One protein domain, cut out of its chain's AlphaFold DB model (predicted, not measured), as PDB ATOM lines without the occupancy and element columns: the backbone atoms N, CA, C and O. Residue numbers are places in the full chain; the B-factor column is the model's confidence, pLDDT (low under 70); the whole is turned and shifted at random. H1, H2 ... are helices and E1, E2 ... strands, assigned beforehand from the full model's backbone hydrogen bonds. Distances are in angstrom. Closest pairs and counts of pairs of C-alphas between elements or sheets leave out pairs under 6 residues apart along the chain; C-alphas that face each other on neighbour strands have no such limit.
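What this domain is: This is residues 64 to 156 of the 240 residues of the protein "Excinuclease ABC, A subunit" of human gut metagenome (UniProt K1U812). What is the main picture? One helix, H3, sits in the middle of a small body, with a long two-stranded hairpin, E1 and E2, along one side of it through E1, and with the helix H4 and the short helix H2 on its side away from the hairpin. The short helix H1 lies far from the hairpin, and long links without named elements run between H2, H3 and H4. What is the make-up? The printed part has 93 residues with four named helices and then two named strands, in the order H1 H2 H3 H4 E1 E2; the sheet, order E1 - E2, is antiparallel, the class is mixed, helices and strands, and under half of the residues, 45, are in named elements. How large is it? It is compact, with a radius of gyration of the C-alphas of 12.7 A and spans of 34 by 31 by 24 A.

How they stand to each other: How do the strands pair? E1, residues 133 to 140, and E2, residues 143 to 150, form a hairpin, antiparallel at 160 degrees between their directions. N 136 and O 147 are 2.8 A apart and N 145 and O 138 are 2.8 A apart, both within hydrogen-bond range. What stands next to the hairpin? H3, residues 93 to 104, has 12 pairs of C-alphas within 8 A of E1, the closest being those of Ser 100 and Phe 136, 5.6 A apart; H3 and E2 are apart. Which helices are near H3? H4, residues 119 to 127, is close but not clearly touching; the closest C-alphas, those of Phe 98 and Ile 125, are 7.3 A apart, and the two run opposite ways at a steep tilt of 37 degrees, only just steep. H2, residues 75 to 78, only just touches H3, with 3 pairs of C-alphas within 8 A; H3 does so with residues 94 to 98 alone, and the closest C-alphas are those of Tyr 76 and Lys 95, 6.7 A apart. Where is H1, residues 64 to 67, and how are the helix backbones? H1 is close to H2 but not clearly touching, with the closest C-alphas, of Ile 67 and Gly 78, 7.9 A apart, and it is apart from H3. In H3 and H4 every O i to N i+4 pair is within hydrogen-bond range; H1 and H2 are too short for such a pair.

Where its parts are: How long are the longer elements? From first to last C-alpha, E1 and E2 are each 22.5 A, H3 is 16.6 A and H4 is 11.6 A. Where are the anchors? H1 begins at C-alpha 64, (-7.489, 30.903, 48.393), H3 begins at C-alpha 93, (-25.488, 25.271, 54.251), and E2 ends at C-alpha 150, (-25.974, 39.814, 51.922).

The domain as a whole: How far does it reach? The two C-alphas farthest apart, those of Asp 65 and Ala 142, are 36.0 A apart, and the printed part has no cut. Which links are long? Those from H2 to H3 and from H3 to H4 are long, each with 14 residues. Where is confidence low? The mean pLDDT of the printed part is 88.4, and residues 83 to 91 are under 70.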
ATOM      1  N   GLU A  64      -6.610  31.371  49.470       93.50
ATOM      2  CA  GLU A  64      -7.489  30.903  48.393       93.50
ATOM      3  C   GLU A  64      -7.015  29.566  47.813       93.50
ATOM      4  O   GLU A  64      -7.844  28.685  47.565       93.50
ATOM      5  N   ASP A  65      -5.709  29.378  47.635       93.44
ATOM      6  CA  ASP A  65      -5.159  28.169  47.025       93.44
ATOM      7  C   ASP A  65      -5.181  26.981  48.003       93.44
ATOM      8  O   ASP A  65      -5.242  25.830  47.570       93.44
ATOM      9  N   LEU A  66      -5.235  27.222  49.319       94.12
ATOM     10  CA  LEU A  66      -5.492  26.162  50.307       94.12
ATOM     11  C   LEU A  66      -6.986  25.831  50.429       94.12
ATOM     12  O   LEU A  66      -7.349  24.674  50.666       94.12
ATOM     13  N   ILE A  67      -7.868  26.817  50.250       93.12
ATOM     14  CA  ILE A  67      -9.325  26.617  50.258       93.12
ATOM     15  C   ILE A  67      -9.818  25.953  48.971       93.12
ATOM     16  O   ILE A  67     -10.721  25.114  49.036       93.12
ATOM     17  N   ILE A  68      -9.235  26.288  47.819       93.75
ATOM     18  CA  ILE A  68      -9.540  25.712  46.503       93.75
ATOM     19  C   ILE A  68      -8.251  25.151  45.875       93.75
ATOM     20  O   ILE A  68      -7.767  25.669  44.865       93.75
ATOM     21  N   PRO A  69      -7.712  24.043  46.415       93.06
ATOM     22  CA  PRO A  69      -6.459  23.464  45.921       93.06
ATOM     23  C   PRO A  69      -6.604  22.829  44.536       93.06
ATOM     24  O   PRO A  69      -5.632  22.673  43.805       93.06
ATOM     25  N   ASP A  70      -7.825  22.439  44.169       94.00
ATOM     26  CA  ASP A  70      -8.129  21.792  42.900       94.00
ATOM     27  C   ASP A  70      -9.262  22.536  42.182       94.00
ATOM     28  O   ASP A  70     -10.449  22.310  42.442       94.00
ATOM     29  N   LYS A  71      -8.877  23.430  41.263       94.00
ATOM     30  CA  LYS A  71      -9.802  24.261  40.471       94.00
ATOM     31  C   LYS A  71     -10.500  23.466  39.349       94.00
ATOM     32  O   LYS A  71     -11.372  24.015  38.672       94.00
ATOM     33  N   ASP A  72     -10.160  22.185  39.155       95.94
ATOM     34  CA  ASP A  72     -10.867  21.261  38.257       95.94
ATOM     35  C   ASP A  72     -12.121  20.640  38.890       95.94
ATOM     36  O   ASP A  72     -13.007  20.157  38.177       95.94
ATOM     37  N   LYS A  73     -12.255  20.703  40.219       93.38
ATOM     38  CA  LYS A  73     -13.475  20.293  40.925       93.38
ATOM     39  C   LYS A  73     -14.591  21.329  40.789       93.38
ATOM     40  O   LYS A  73     -14.361  22.489  40.458       93.38
ATOM     41  N   THR A  74     -15.823  20.900  41.065       93.56
ATOM     42  CA  THR A  74     -16.986  21.796  41.186       93.56
ATOM     43  C   THR A  74     -16.953  22.553  42.516       93.56
ATOM     44  O   THR A  74     -16.244  22.145  43.438       93.56
ATOM     45  N   LEU A  75     -17.759  23.612  42.668       91.50
ATOM     46  CA  LEU A  75     -17.883  24.329  43.950       91.50
ATOM     47  C   LEU A  75     -18.248  23.408  45.125       91.50
ATOM     48  O   LEU A  75     -17.787  23.628  46.240       91.50
ATOM     49  N   TYR A  76     -19.033  22.359  44.869       87.69
ATOM     50  CA  TYR A  76     -19.498  21.429  45.897       87.69
ATOM     51  C   TYR A  76     -18.385  20.551  46.480       87.69
ATOM     52  O   TYR A  76     -18.459  20.191  47.648       87.69
ATOM     53  N   ASP A  77     -17.364  20.216  45.689       86.44
ATOM     54  CA  ASP A  77     -16.281  19.310  46.106       86.44
ATOM     55  C   ASP A  77     -14.930  20.031  46.294       86.44
ATOM     56  O   ASP A  77     -14.023  19.539  46.986       86.44
ATOM     57  N   GLY A  78     -14.779  21.179  45.626       87.94
ATOM     58  CA  GLY A  78     -13.543  21.946  45.518       87.94
ATOM     59  C   GLY A  78     -13.301  22.900  46.682       87.94
ATOM     60  O   GLY A  78     -12.159  23.006  47.115       87.94
ATOM     61  N   VAL A  79     -14.348  23.531  47.228       90.50
ATOM     62  CA  VAL A  79     -14.217  24.485  48.343       90.50
ATOM     63  C   VAL A  79     -14.080  23.732  49.667       90.50
ATOM     64  O   VAL A  79     -14.982  23.003  50.082       90.50
ATOM     65  N   LYS A  80     -12.948  23.892  50.352       89.25
ATOM     66  CA  LYS A  80     -12.675  23.267  51.656       89.25
ATOM     67  C   LYS A  80     -13.092  24.160  52.821       89.25
ATOM     68  O   LYS A  80     -13.364  25.341  52.647       89.25
ATOM     69  N   ALA A  81     -13.195  23.563  54.013       85.75
ATOM     70  CA  ALA A  81     -13.514  24.198  55.306       85.75
ATOM     71  C   ALA A  81     -14.867  24.938  55.412       85.75
ATOM     72  O   ALA A  81     -15.365  25.171  56.514       85.75
ATOM     73  N   PHE A  82     -15.538  25.215  54.297       86.19
ATOM     74  CA  PHE A  82     -16.829  25.885  54.226       86.19
ATOM     75  C   PHE A  82     -17.986  24.881  54.153       86.19
ATOM     76  O   PHE A  82     -18.862  24.980  53.307       86.19
ATOM     77  N   GLY A  83     -17.974  23.845  54.998       68.38
ATOM     78  CA  GLY A  83     -19.071  22.867  55.099       68.38
ATOM     79  C   GLY A  83     -19.245  21.900  53.916       68.38
ATOM     80  O   GLY A  83     -20.130  21.053  53.970       68.38
ATOM     81  N   ALA A  84     -18.412  21.985  52.876       53.19
ATOM     82  CA  ALA A  84     -18.484  21.145  51.677       53.19
ATOM     83  C   ALA A  84     -17.645  19.847  51.755       53.19
ATOM     84  O   ALA A  84     -17.837  18.942  50.949       53.19
ATOM     85  N   SER A  85     -16.753  19.695  52.744       49.84
ATOM     86  CA  SER A  85     -15.737  18.626  52.712       49.84
ATOM     87  C   SER A  85     -15.675  17.671  53.913       49.84
ATOM     88  O   SER A  85     -14.747  16.870  53.976       49.84
ATOM     89  N   THR A  86     -16.642  17.679  54.838       41.00
ATOM     90  CA  THR A  86     -16.673  16.708  55.963       41.00
ATOM     91  C   THR A  86     -18.063  16.221  56.383       41.00
ATOM     92  O   THR A  86     -18.164  15.293  57.184       41.00
ATOM     93  N   MET A  87     -19.147  16.776  55.837       41.81
ATOM     94  CA  MET A  87     -20.515  16.367  56.170       41.81
ATOM     95  C   MET A  87     -21.207  15.815  54.923       41.81
ATOM     96  O   MET A  87     -20.986  16.299  53.818       41.81
ATOM     97  N   LYS A  88     -21.971  14.732  55.107       42.88
ATOM     98  CA  LYS A  88     -22.609  13.912  54.063       42.88
ATOM     99  C   LYS A  88     -23.187  14.744  52.904       42.88
ATOM    100  O   LYS A  88     -23.791  15.783  53.129       42.88
ATOM    101  N   LYS A  89     -23.067  14.201  51.684       44.25
ATOM    102  CA  LYS A  89     -23.456  14.731  50.354       44.25
ATOM    103  C   LYS A  89     -24.888  15.298  50.176       44.25
ATOM    104  O   LYS A  89     -25.245  15.651  49.057       44.25
ATOM    105  N   GLY A  90     -25.716  15.392  51.212       48.44
ATOM    106  CA  GLY A  90     -27.072  15.934  51.132       48.44
ATOM    107  C   GLY A  90     -27.256  17.080  52.118       48.44
ATOM    108  O   GLY A  90     -27.232  16.850  53.320       48.44
ATOM    109  N   ASP A  91     -27.451  18.286  51.585       56.47
ATOM    110  CA  ASP A  91     -28.017  19.458  52.271       56.47
ATOM    111  C   ASP A  91     -27.130  20.143  53.317       56.47
ATOM    112  O   ASP A  91     -27.495  20.346  54.472       56.47
ATOM    113  N   THR A  92     -25.944  20.572  52.887       73.00
ATOM    114  CA  THR A  92     -25.109  21.485  53.675       73.00
ATOM    115  C   THR A  92     -25.505  22.943  53.415       73.00
ATOM    116  O   THR A  92     -25.932  23.306  52.318       73.00
ATOM    117  N   MET A  93     -25.303  23.817  54.407       79.38
ATOM    118  CA  MET A  93     -25.488  25.271  54.251       79.38
ATOM    119  C   MET A  93     -24.690  25.839  53.063       79.38
ATOM    120  O   MET A  93     -25.130  26.779  52.412       79.38
ATOM    121  N   ALA A  94     -23.539  25.241  52.744       86.88
ATOM    122  CA  ALA A  94     -22.698  25.626  51.613       86.88
ATOM    123  C   ALA A  94     -23.420  25.476  50.269       86.88
ATOM    124  O   ALA A  94     -23.418  26.399  49.459       86.88
ATOM    125  N   LYS A  95     -24.092  24.334  50.064       87.88
ATOM    126  CA  LYS A  95     -24.891  24.065  48.863       87.88
ATOM    127  C   LYS A  95     -25.971  25.131  48.682       87.88
ATOM    128  O   LYS A  95     -26.083  25.690  47.597       87.88
ATOM    129  N   MET A  96     -26.707  25.443  49.751       89.62
ATOM    130  CA  MET A  96     -27.733  26.491  49.737       89.62
ATOM    131  C   MET A  96     -27.152  27.845  49.311       89.62
ATOM    132  O   MET A  96     -27.729  28.495  48.439       89.62
ATOM    133  N   TYR A  97     -26.014  28.258  49.883       92.38
ATOM    134  CA  TYR A  97     -25.359  29.509  49.493       92.38
ATOM    135  C   TYR A  97     -24.967  29.497  48.015       92.38
ATOM    136  O   TYR A  97     -25.373  30.386  47.271       92.38
ATOM    137  N   PHE A  98     -24.241  28.472  47.565       93.06
ATOM    138  CA  PHE A  98     -23.763  28.398  46.183       93.06
ATOM    139  C   PHE A  98     -24.913  28.409  45.175       93.06
ATOM    140  O   PHE A  98     -24.854  29.151  44.200       93.06
ATOM    141  N   GLU A  99     -25.974  27.638  45.417       93.00
ATOM    142  CA  GLU A  99     -27.125  27.549  44.512       93.00
ATOM    143  C   GLU A  99     -27.957  28.834  44.492       93.00
ATOM    144  O   GLU A  99     -28.371  29.269  43.417       93.00
ATOM    145  N   SER A 100     -28.161  29.478  45.645       94.44
ATOM    146  CA  SER A 100     -28.925  30.733  45.723       94.44
ATOM    147  C   SER A 100     -28.181  31.882  45.038       94.44
ATOM    148  O   SER A 100     -28.768  32.610  44.240       94.44
ATOM    149  N   ILE A 101     -26.868  31.990  45.264       95.31
ATOM    150  CA  ILE A 101     -26.013  33.006  44.630       95.31
ATOM    151  C   ILE A 101     -25.920  32.755  43.119       95.31
ATOM    152  O   ILE A 101     -26.064  33.680  42.320       95.31
ATOM    153  N   ALA A 102     -25.743  31.499  42.703       95.94
ATOM    154  CA  ALA A 102     -25.751  31.107  41.294       95.94
ATOM    155  C   ALA A 102     -27.064  31.475  40.596       95.94
ATOM    156  O   ALA A 102     -27.040  32.014  39.491       95.94
ATOM    157  N   LYS A 103     -28.204  31.230  41.251       95.62
ATOM    158  CA  LYS A 103     -29.526  31.605  40.740       95.62
ATOM    159  C   LYS A 103     -29.673  33.120  40.607       95.62
ATOM    160  O   LYS A 103     -30.148  33.571  39.571       95.62
ATOM    161  N   HIS A 104     -29.252  33.879  41.618       95.88
ATOM    162  CA  HIS A 104     -29.324  35.345  41.629       95.88
ATOM    163  C   HIS A 104     -28.539  35.974  40.472       95.88
ATOM    164  O   HIS A 104     -29.067  36.816  39.753       95.88
ATOM    165  N   TYR A 105     -27.315  35.498  40.224       95.88
ATOM    166  CA  TYR A 105     -26.464  36.002  39.138       95.88
ATOM    167  C   TYR A 105     -26.653  35.279  37.790       95.88
ATOM    168  O   TYR A 105     -25.939  35.572  36.833       95.88
ATOM    169  N   GLY A 106     -27.576  34.316  37.689       95.88
ATOM    170  CA  GLY A 106     -27.819  33.559  36.455       95.88
ATOM    171  C   GLY A 106     -26.645  32.678  35.999       95.88
ATOM    172  O   GLY A 106     -26.504  32.402  34.808       95.88
ATOM    173  N   VAL A 107     -25.790  32.230  36.922       97.00
ATOM    174  CA  VAL A 107     -24.591  31.430  36.623       97.00
ATOM    175  C   VAL A 107     -24.880  29.940  36.791       97.00
ATOM    176  O   VAL A 107     -25.358  29.485  37.827       97.00
ATOM    177  N   LYS A 108     -24.532  29.128  35.788       95.62
ATOM    178  CA  LYS A 108     -24.593  27.666  35.910       95.62
ATOM    179  C   LYS A 108     -23.368  27.150  36.669       95.62
ATOM    180  O   LYS A 108     -22.254  27.243  36.165       95.62
ATOM    181  N   ILE A 109     -23.591  26.542  37.834       94.06
ATOM    182  CA  ILE A 109     -22.520  25.959  38.668       94.06
ATOM    183  C   ILE A 109     -22.523  24.425  38.711       94.06
ATOM    184  O   ILE A 109     -21.508  23.804  39.025       94.06
ATOM    185  N   LYS A 110     -23.659  23.794  38.393       91.44
ATOM    186  CA  LYS A 110     -23.805  22.337  38.456       91.44
ATOM    187  C   LYS A 110     -22.979  21.665  37.359       91.44
ATOM    188  O   LYS A 110     -23.144  21.996  36.183       91.44
ATOM    189  N   ASP A 111     -22.123  20.729  37.768       90.81
ATOM    190  CA  ASP A 111     -21.175  20.001  36.913       90.81
ATOM    191  C   ASP A 111     -20.173  20.919  36.180       90.81
ATOM    192  O   ASP A 111     -19.599  20.547  35.155       90.81
ATOM    193  N   VAL A 112     -19.952  22.135  36.699       95.31
ATOM    194  CA  VAL A 112     -18.998  23.105  36.148       95.31
ATOM    195  C   VAL A 112     -17.761  23.183  37.054       95.31
ATOM    196  O   VAL A 112     -17.896  23.507  38.236       95.31
ATOM    197  N   PRO A 113     -16.553  22.899  36.527       96.19
ATOM    198  CA  PRO A 113     -15.297  23.130  37.236       96.19
ATOM    199  C   PRO A 113     -15.125  24.591  37.652       96.19
ATOM    200  O   PRO A 113     -15.430  25.490  36.866       96.19
ATOM    201  N   ILE A 114     -14.555  24.834  38.834       95.56
ATOM    202  CA  ILE A 114     -14.336  26.184  39.377       95.56
ATOM    203  C   ILE A 114     -13.547  27.058  38.398       95.56
ATOM    204  O   ILE A 114     -13.925  28.201  38.158       95.56
ATOM    205  N   LYS A 115     -12.521  26.506  37.739       96.50
ATOM    206  CA  LYS A 115     -11.704  27.234  36.752       96.50
ATOM    207  C   LYS A 115     -12.473  27.749  35.529       96.50
ATOM    208  O   LYS A 115     -11.937  28.563  34.783       96.50
ATOM    209  N   LYS A 116     -13.688  27.245  35.279       97.00
ATOM    210  CA  LYS A 116     -14.562  27.674  34.173       97.00
ATOM    211  C   LYS A 116     -15.626  28.685  34.607       97.00
ATOM    212  O   LYS A 116     -16.375  29.157  33.755       97.00
ATOM    213  N   LEU A 117     -15.731  28.989  35.901       96.69
ATOM    214  CA  LEU A 117     -16.689  29.967  36.402       96.69
ATOM    215  C   LEU A 117     -16.220  31.399  36.098       96.69
ATOM    216  O   LEU A 117     -15.012  31.654  36.062       96.69
ATOM    217  N   PRO A 118     -17.148  32.356  35.904       97.19
ATOM    218  CA  PRO A 118     -16.793  33.765  35.781       97.19
ATOM    219  C   PRO A 118     -16.030  34.247  37.019       97.19
ATOM    220  O   PRO A 118     -16.436  33.959  38.146       97.19
ATOM    221  N   LYS A 119     -14.951  35.012  36.817       95.50
ATOM    222  CA  LYS A 119     -14.116  35.519  37.920       95.50
ATOM    223  C   LYS A 119     -14.914  36.370  38.905       95.50
ATOM    224  O   LYS A 119     -14.799  36.159  40.104       95.50
ATOM    225  N   ASP A 120     -15.776  37.254  38.408       95.69
ATOM    226  CA  ASP A 120     -16.610  38.105  39.264       95.69
ATOM    227  C   ASP A 120     -17.563  37.278  40.126       95.69
ATOM    228  O   ASP A 120     -17.706  37.534  41.318       95.69
ATOM    229  N   PHE A 121     -18.153  36.225  39.558       96.62
ATOM    230  CA  PHE A 121     -18.985  35.294  40.312       96.62
ATOM    231  C   PHE A 121     -18.177  34.554  41.385       96.62
ATOM    232  O   PHE A 121     -18.616  34.459  42.529       96.62
ATOM    233  N   LEU A 122     -16.981  34.063  41.046       96.25
ATOM    234  CA  LEU A 122     -16.107  33.404  42.017       96.25
ATOM    235  C   LEU A 122     -15.697  34.362  43.145       96.25
ATOM    236  O   LEU A 122     -15.719  33.966  44.307       96.25
ATOM    237  N   ASN A 123     -15.429  35.631  42.832       96.62
ATOM    238  CA  ASN A 123     -15.159  36.662  43.832       96.62
ATOM    239  C   ASN A 123     -16.356  36.878  44.766       96.62
ATOM    240  O   ASN A 123     -16.161  36.987  45.972       96.62
ATOM    241  N   LYS A 124     -17.593  36.862  44.249       97.12
ATOM    242  CA  LYS A 124     -18.806  36.939  45.084       97.12
ATOM    243  C   LYS A 124     -18.952  35.736  46.020       97.12
ATOM    244  O   LYS A 124     -19.424  35.885  47.144       97.12
ATOM    245  N   ILE A 125     -18.517  34.551  45.588       96.00
ATOM    246  CA  ILE A 125     -18.476  33.354  46.439       96.00
ATOM    247  C   ILE A 125     -17.376  33.473  47.505       96.00
ATOM    248  O   ILE A 125     -17.617  33.186  48.676       96.00
ATOM    249  N   LEU A 126     -16.170  33.891  47.129       95.88
ATOM    250  CA  LEU A 126     -15.021  33.914  48.034       95.88
ATOM    251  C   LEU A 126     -15.073  35.071  49.034       95.88
ATOM    252  O   LEU A 126     -14.886  34.844  50.226       95.88
ATOM    253  N   TYR A 127     -15.373  36.278  48.566       96.81
ATOM    254  CA  TYR A 127     -15.266  37.523  49.332       96.81
ATOM    255  C   TYR A 127     -16.617  38.156  49.678       96.81
ATOM    256  O   TYR A 127     -16.655  39.160  50.383       96.81
ATOM    257  N   GLY A 128     -17.718  37.567  49.205       97.06
ATOM    258  CA  GLY A 128     -19.068  37.994  49.549       97.06
ATOM    259  C   GLY A 128     -19.689  38.970  48.556       97.06
ATOM    260  O   GLY A 128     -19.102  39.357  47.543       97.06
ATOM    261  N   THR A 129     -20.933  39.354  48.833       96.75
ATOM    262  CA  THR A 129     -21.752  40.172  47.925       96.75
ATOM    263  C   THR A 129     -21.730  41.659  48.266       96.75
ATOM    264  O   THR A 129     -22.284  42.459  47.512       96.75
ATOM    265  N   GLY A 130     -21.024  42.047  49.333       94.75
ATOM    266  CA  GLY A 130     -21.037  43.411  49.863       94.75
ATOM    267  C   GLY A 130     -22.401  43.722  50.473       94.75
ATOM    268  O   GLY A 130     -22.907  42.944  51.276       94.75
ATOM    269  N   ASP A 131     -23.016  44.821  50.046       95.12
ATOM    270  CA  ASP A 131     -24.350  45.234  50.508       95.12
ATOM    271  C   ASP A 131     -25.495  44.630  49.674       95.12
ATOM    272  O   ASP A 131     -26.672  44.843  49.963       95.12
ATOM    273  N   GLU A 132     -25.171  43.871  48.624       96.69
ATOM    274  CA  GLU A 132     -26.173  43.255  47.760       96.69
ATOM    275  C   GLU A 132     -26.863  42.087  48.475       96.69
ATOM    276  O   GLU A 132     -26.224  41.100  48.859       96.69
ATOM    277  N   VAL A 133     -28.181  42.213  48.635       96.31
ATOM    278  CA  VAL A 133     -29.051  41.242  49.301       96.31
ATOM    279  C   VAL A 133     -29.441  40.124  48.336       96.31
ATOM    280  O   VAL A 133     -29.873  40.386  47.215       96.31
ATOM    281  N   ILE A 134     -29.331  38.880  48.802       96.44
ATOM    282  CA  ILE A 134     -29.693  37.665  48.068       96.44
ATOM    283  C   ILE A 134     -30.755  36.893  48.846       96.44
ATOM    284  O   ILE A 134     -30.691  36.782  50.074       96.44
ATOM    285  N   ASP A 135     -31.715  36.332  48.115       95.50
ATOM    286  CA  ASP A 135     -32.724  35.428  48.658       95.50
ATOM    287  C   ASP A 135     -32.157  34.014  48.810       95.50
ATOM    288  O   ASP A 135     -31.813  33.351  47.829       95.50
ATOM    289  N   PHE A 136     -32.105  33.529  50.047       93.50
ATOM    290  CA  PHE A 136     -31.669  32.180  50.387       93.50
ATOM    291  C   PHE A 136     -32.855  31.288  50.729       93.50
ATOM    292  O   PHE A 136     -33.756  31.674  51.477       93.50
ATOM    293  N   GLU A 137     -32.824  30.059  50.217       87.75
ATOM    294  CA  GLU A 137     -33.833  29.036  50.483       87.75
ATOM    295  C   GLU A 137     -33.170  27.728  50.916       87.75
ATOM    296  O   GLU A 137     -32.495  27.067  50.128       87.75
ATOM    297  N   TYR A 138     -33.378  27.347  52.177       84.44
ATOM    298  CA  TYR A 138     -32.878  26.096  52.743       84.44
ATOM    299  C   TYR A 138     -34.025  25.134  53.016       84.44
ATOM    300  O   TYR A 138     -34.918  25.437  53.811       84.44
ATOM    301  N   THR A 139     -33.970  23.948  52.418       81.31
ATOM    302  CA  THR A 139     -34.920  22.867  52.692       81.31
ATOM    303  C   THR A 139     -34.262  21.813  53.572       81.31
ATOM    304  O   THR A 139     -33.179  21.321  53.273       81.31
ATOM    305  N   SER A 140     -34.937  21.457  54.663       80.19
ATOM    306  CA  SER A 140     -34.533  20.380  55.571       80.19
ATOM    307  C   SER A 140     -35.741  19.527  55.959       80.19
ATOM    308  O   SER A 140     -36.879  19.879  55.648       80.19
ATOM    309  N   ALA A 141     -35.521  18.446  56.714       79.38
ATOM    310  CA  ALA A 141     -36.607  17.622  57.256       79.38
ATOM    311  C   ALA A 141     -37.615  18.411  58.123       79.38
ATOM    312  O   ALA A 141     -38.759  17.996  58.261       79.38
ATOM    313  N   ALA A 142     -37.208  19.557  58.683       80.94
ATOM    314  CA  ALA A 142     -38.062  20.438  59.481       80.94
ATOM    315  C   ALA A 142     -38.863  21.461  58.643       80.94
ATOM    316  O   ALA A 142     -39.559  22.300  59.212       80.94
ATOM    317  N   GLY A 143     -38.746  21.425  57.312       84.56
ATOM    318  CA  GLY A 143     -39.403  22.347  56.385       84.56
ATOM    319  C   GLY A 143     -38.433  23.268  55.640       84.56
ATOM    320  O   GLY A 143     -37.208  23.187  55.793       84.56
ATOM    321  N   THR A 144     -39.010  24.146  54.818       87.25
ATOM    322  CA  THR A 144     -38.284  25.133  54.010       87.25
ATOM    323  C   THR A 144     -38.227  26.474  54.730       87.25
ATOM    324  O   THR A 144     -39.257  27.025  55.115       87.25
ATOM    325  N   ARG A 145     -37.020  27.021  54.887       86.62
ATOM    326  CA  ARG A 145     -36.774  28.360  55.434       86.62
ATOM    327  C   ARG A 145     -36.308  29.283  54.319       86.62
ATOM    328  O   ARG A 145     -35.450  28.895  53.529       86.62
ATOM    329  N   LYS A 146     -36.856  30.498  54.290       92.31
ATOM    330  CA  LYS A 146     -36.468  31.559  53.355       92.31
ATOM    331  C   LYS A 146     -36.048  32.795  54.134       92.31
ATOM    332  O   LYS A 146     -36.704  33.138  55.116       92.31
ATOM    333  N   TYR A 147     -34.963  33.427  53.715       93.19
ATOM    334  CA  TYR A 147     -34.490  34.686  54.282       93.19
ATOM    335  C   TYR A 147     -33.654  35.440  53.249       93.19
ATOM    336  O   TYR A 147     -33.073  34.823  52.360       93.19
ATOM    337  N   SER A 148     -33.574  36.760  53.396       96.06
ATOM    338  CA  SER A 148     -32.835  37.629  52.480       96.06
ATOM    339  C   SER A 148     -31.747  38.360  53.256       96.06
ATOM    340  O   SER A 148     -32.021  38.979  54.284       96.06
ATOM    341  N   THR A 149     -30.502  38.252  52.805       95.81
ATOM    342  CA  THR A 149     -29.349  38.938  53.412       95.81
ATOM    343  C   THR A 149     -28.226  39.061  52.391       95.81
ATOM    344  O   THR A 149     -28.230  38.354  51.385       95.81
ATOM    345  N   SER A 150     -27.241  39.922  52.638       96.12
ATOM    346  CA  SER A 150     -25.974  39.814  51.922       96.12
ATOM    347  C   SER A 150     -25.207  38.563  52.347       96.12
ATOM    348  O   SER A 150     -25.365  38.050  53.461       96.12
ATOM    349  N   PHE A 151     -24.391  38.043  51.434       96.06
ATOM    350  CA  PHE A 151     -23.500  36.929  51.704       96.06
ATOM    351  C   PHE A 151     -22.133  37.450  52.141       96.06
ATOM    352  O   PHE A 151     -21.493  38.201  51.412       96.06
ATOM    353  N   GLU A 152     -21.674  37.000  53.308       95.50
ATOM    354  CA  GLU A 152     -20.382  37.385  53.893       95.50
ATOM    355  C   GLU A 152     -19.186  36.940  53.029       95.50
ATOM    356  O   GLU A 152     -18.161  37.611  53.002       95.50
ATOM    357  N   GLY A 153     -19.322  35.829  52.296       95.94
ATOM    358  CA  GLY A 153     -18.228  35.207  51.552       95.94
ATOM    359  C   GLY A 153     -17.574  34.056  52.312       95.94
ATOM    360  O   GLY A 153     -17.561  34.015  53.542       95.94
ATOM    361  N   VAL A 154     -17.007  33.102  51.575       95.25
ATOM    362  CA  VAL A 154     -16.314  31.943  52.156       95.25
ATOM    363  C   VAL A 154     -15.134  32.372  53.031       95.25
ATOM    364  O   VAL A 154     -15.035  31.933  54.176       95.25
ATOM    365  N   ILE A 155     -14.254  33.224  52.503       95.25
ATOM    366  CA  ILE A 155     -13.016  33.642  53.166       95.25
ATOM    367  C   ILE A 155     -13.327  34.445  54.438       95.25
ATOM    368  O   ILE A 155     -12.902  33.999  55.509       95.25
ATOM    369  N   PRO A 156     -14.127  35.532  54.396       95.06
ATOM    370  CA  PRO A 156     -14.423  36.303  55.603       95.06
ATOM    371  C   PRO A 156     -15.153  35.483  56.675       95.06
ATOM    372  O   PRO A 156     -14.805  35.572  57.852       95.06
TER     373      PRO A 156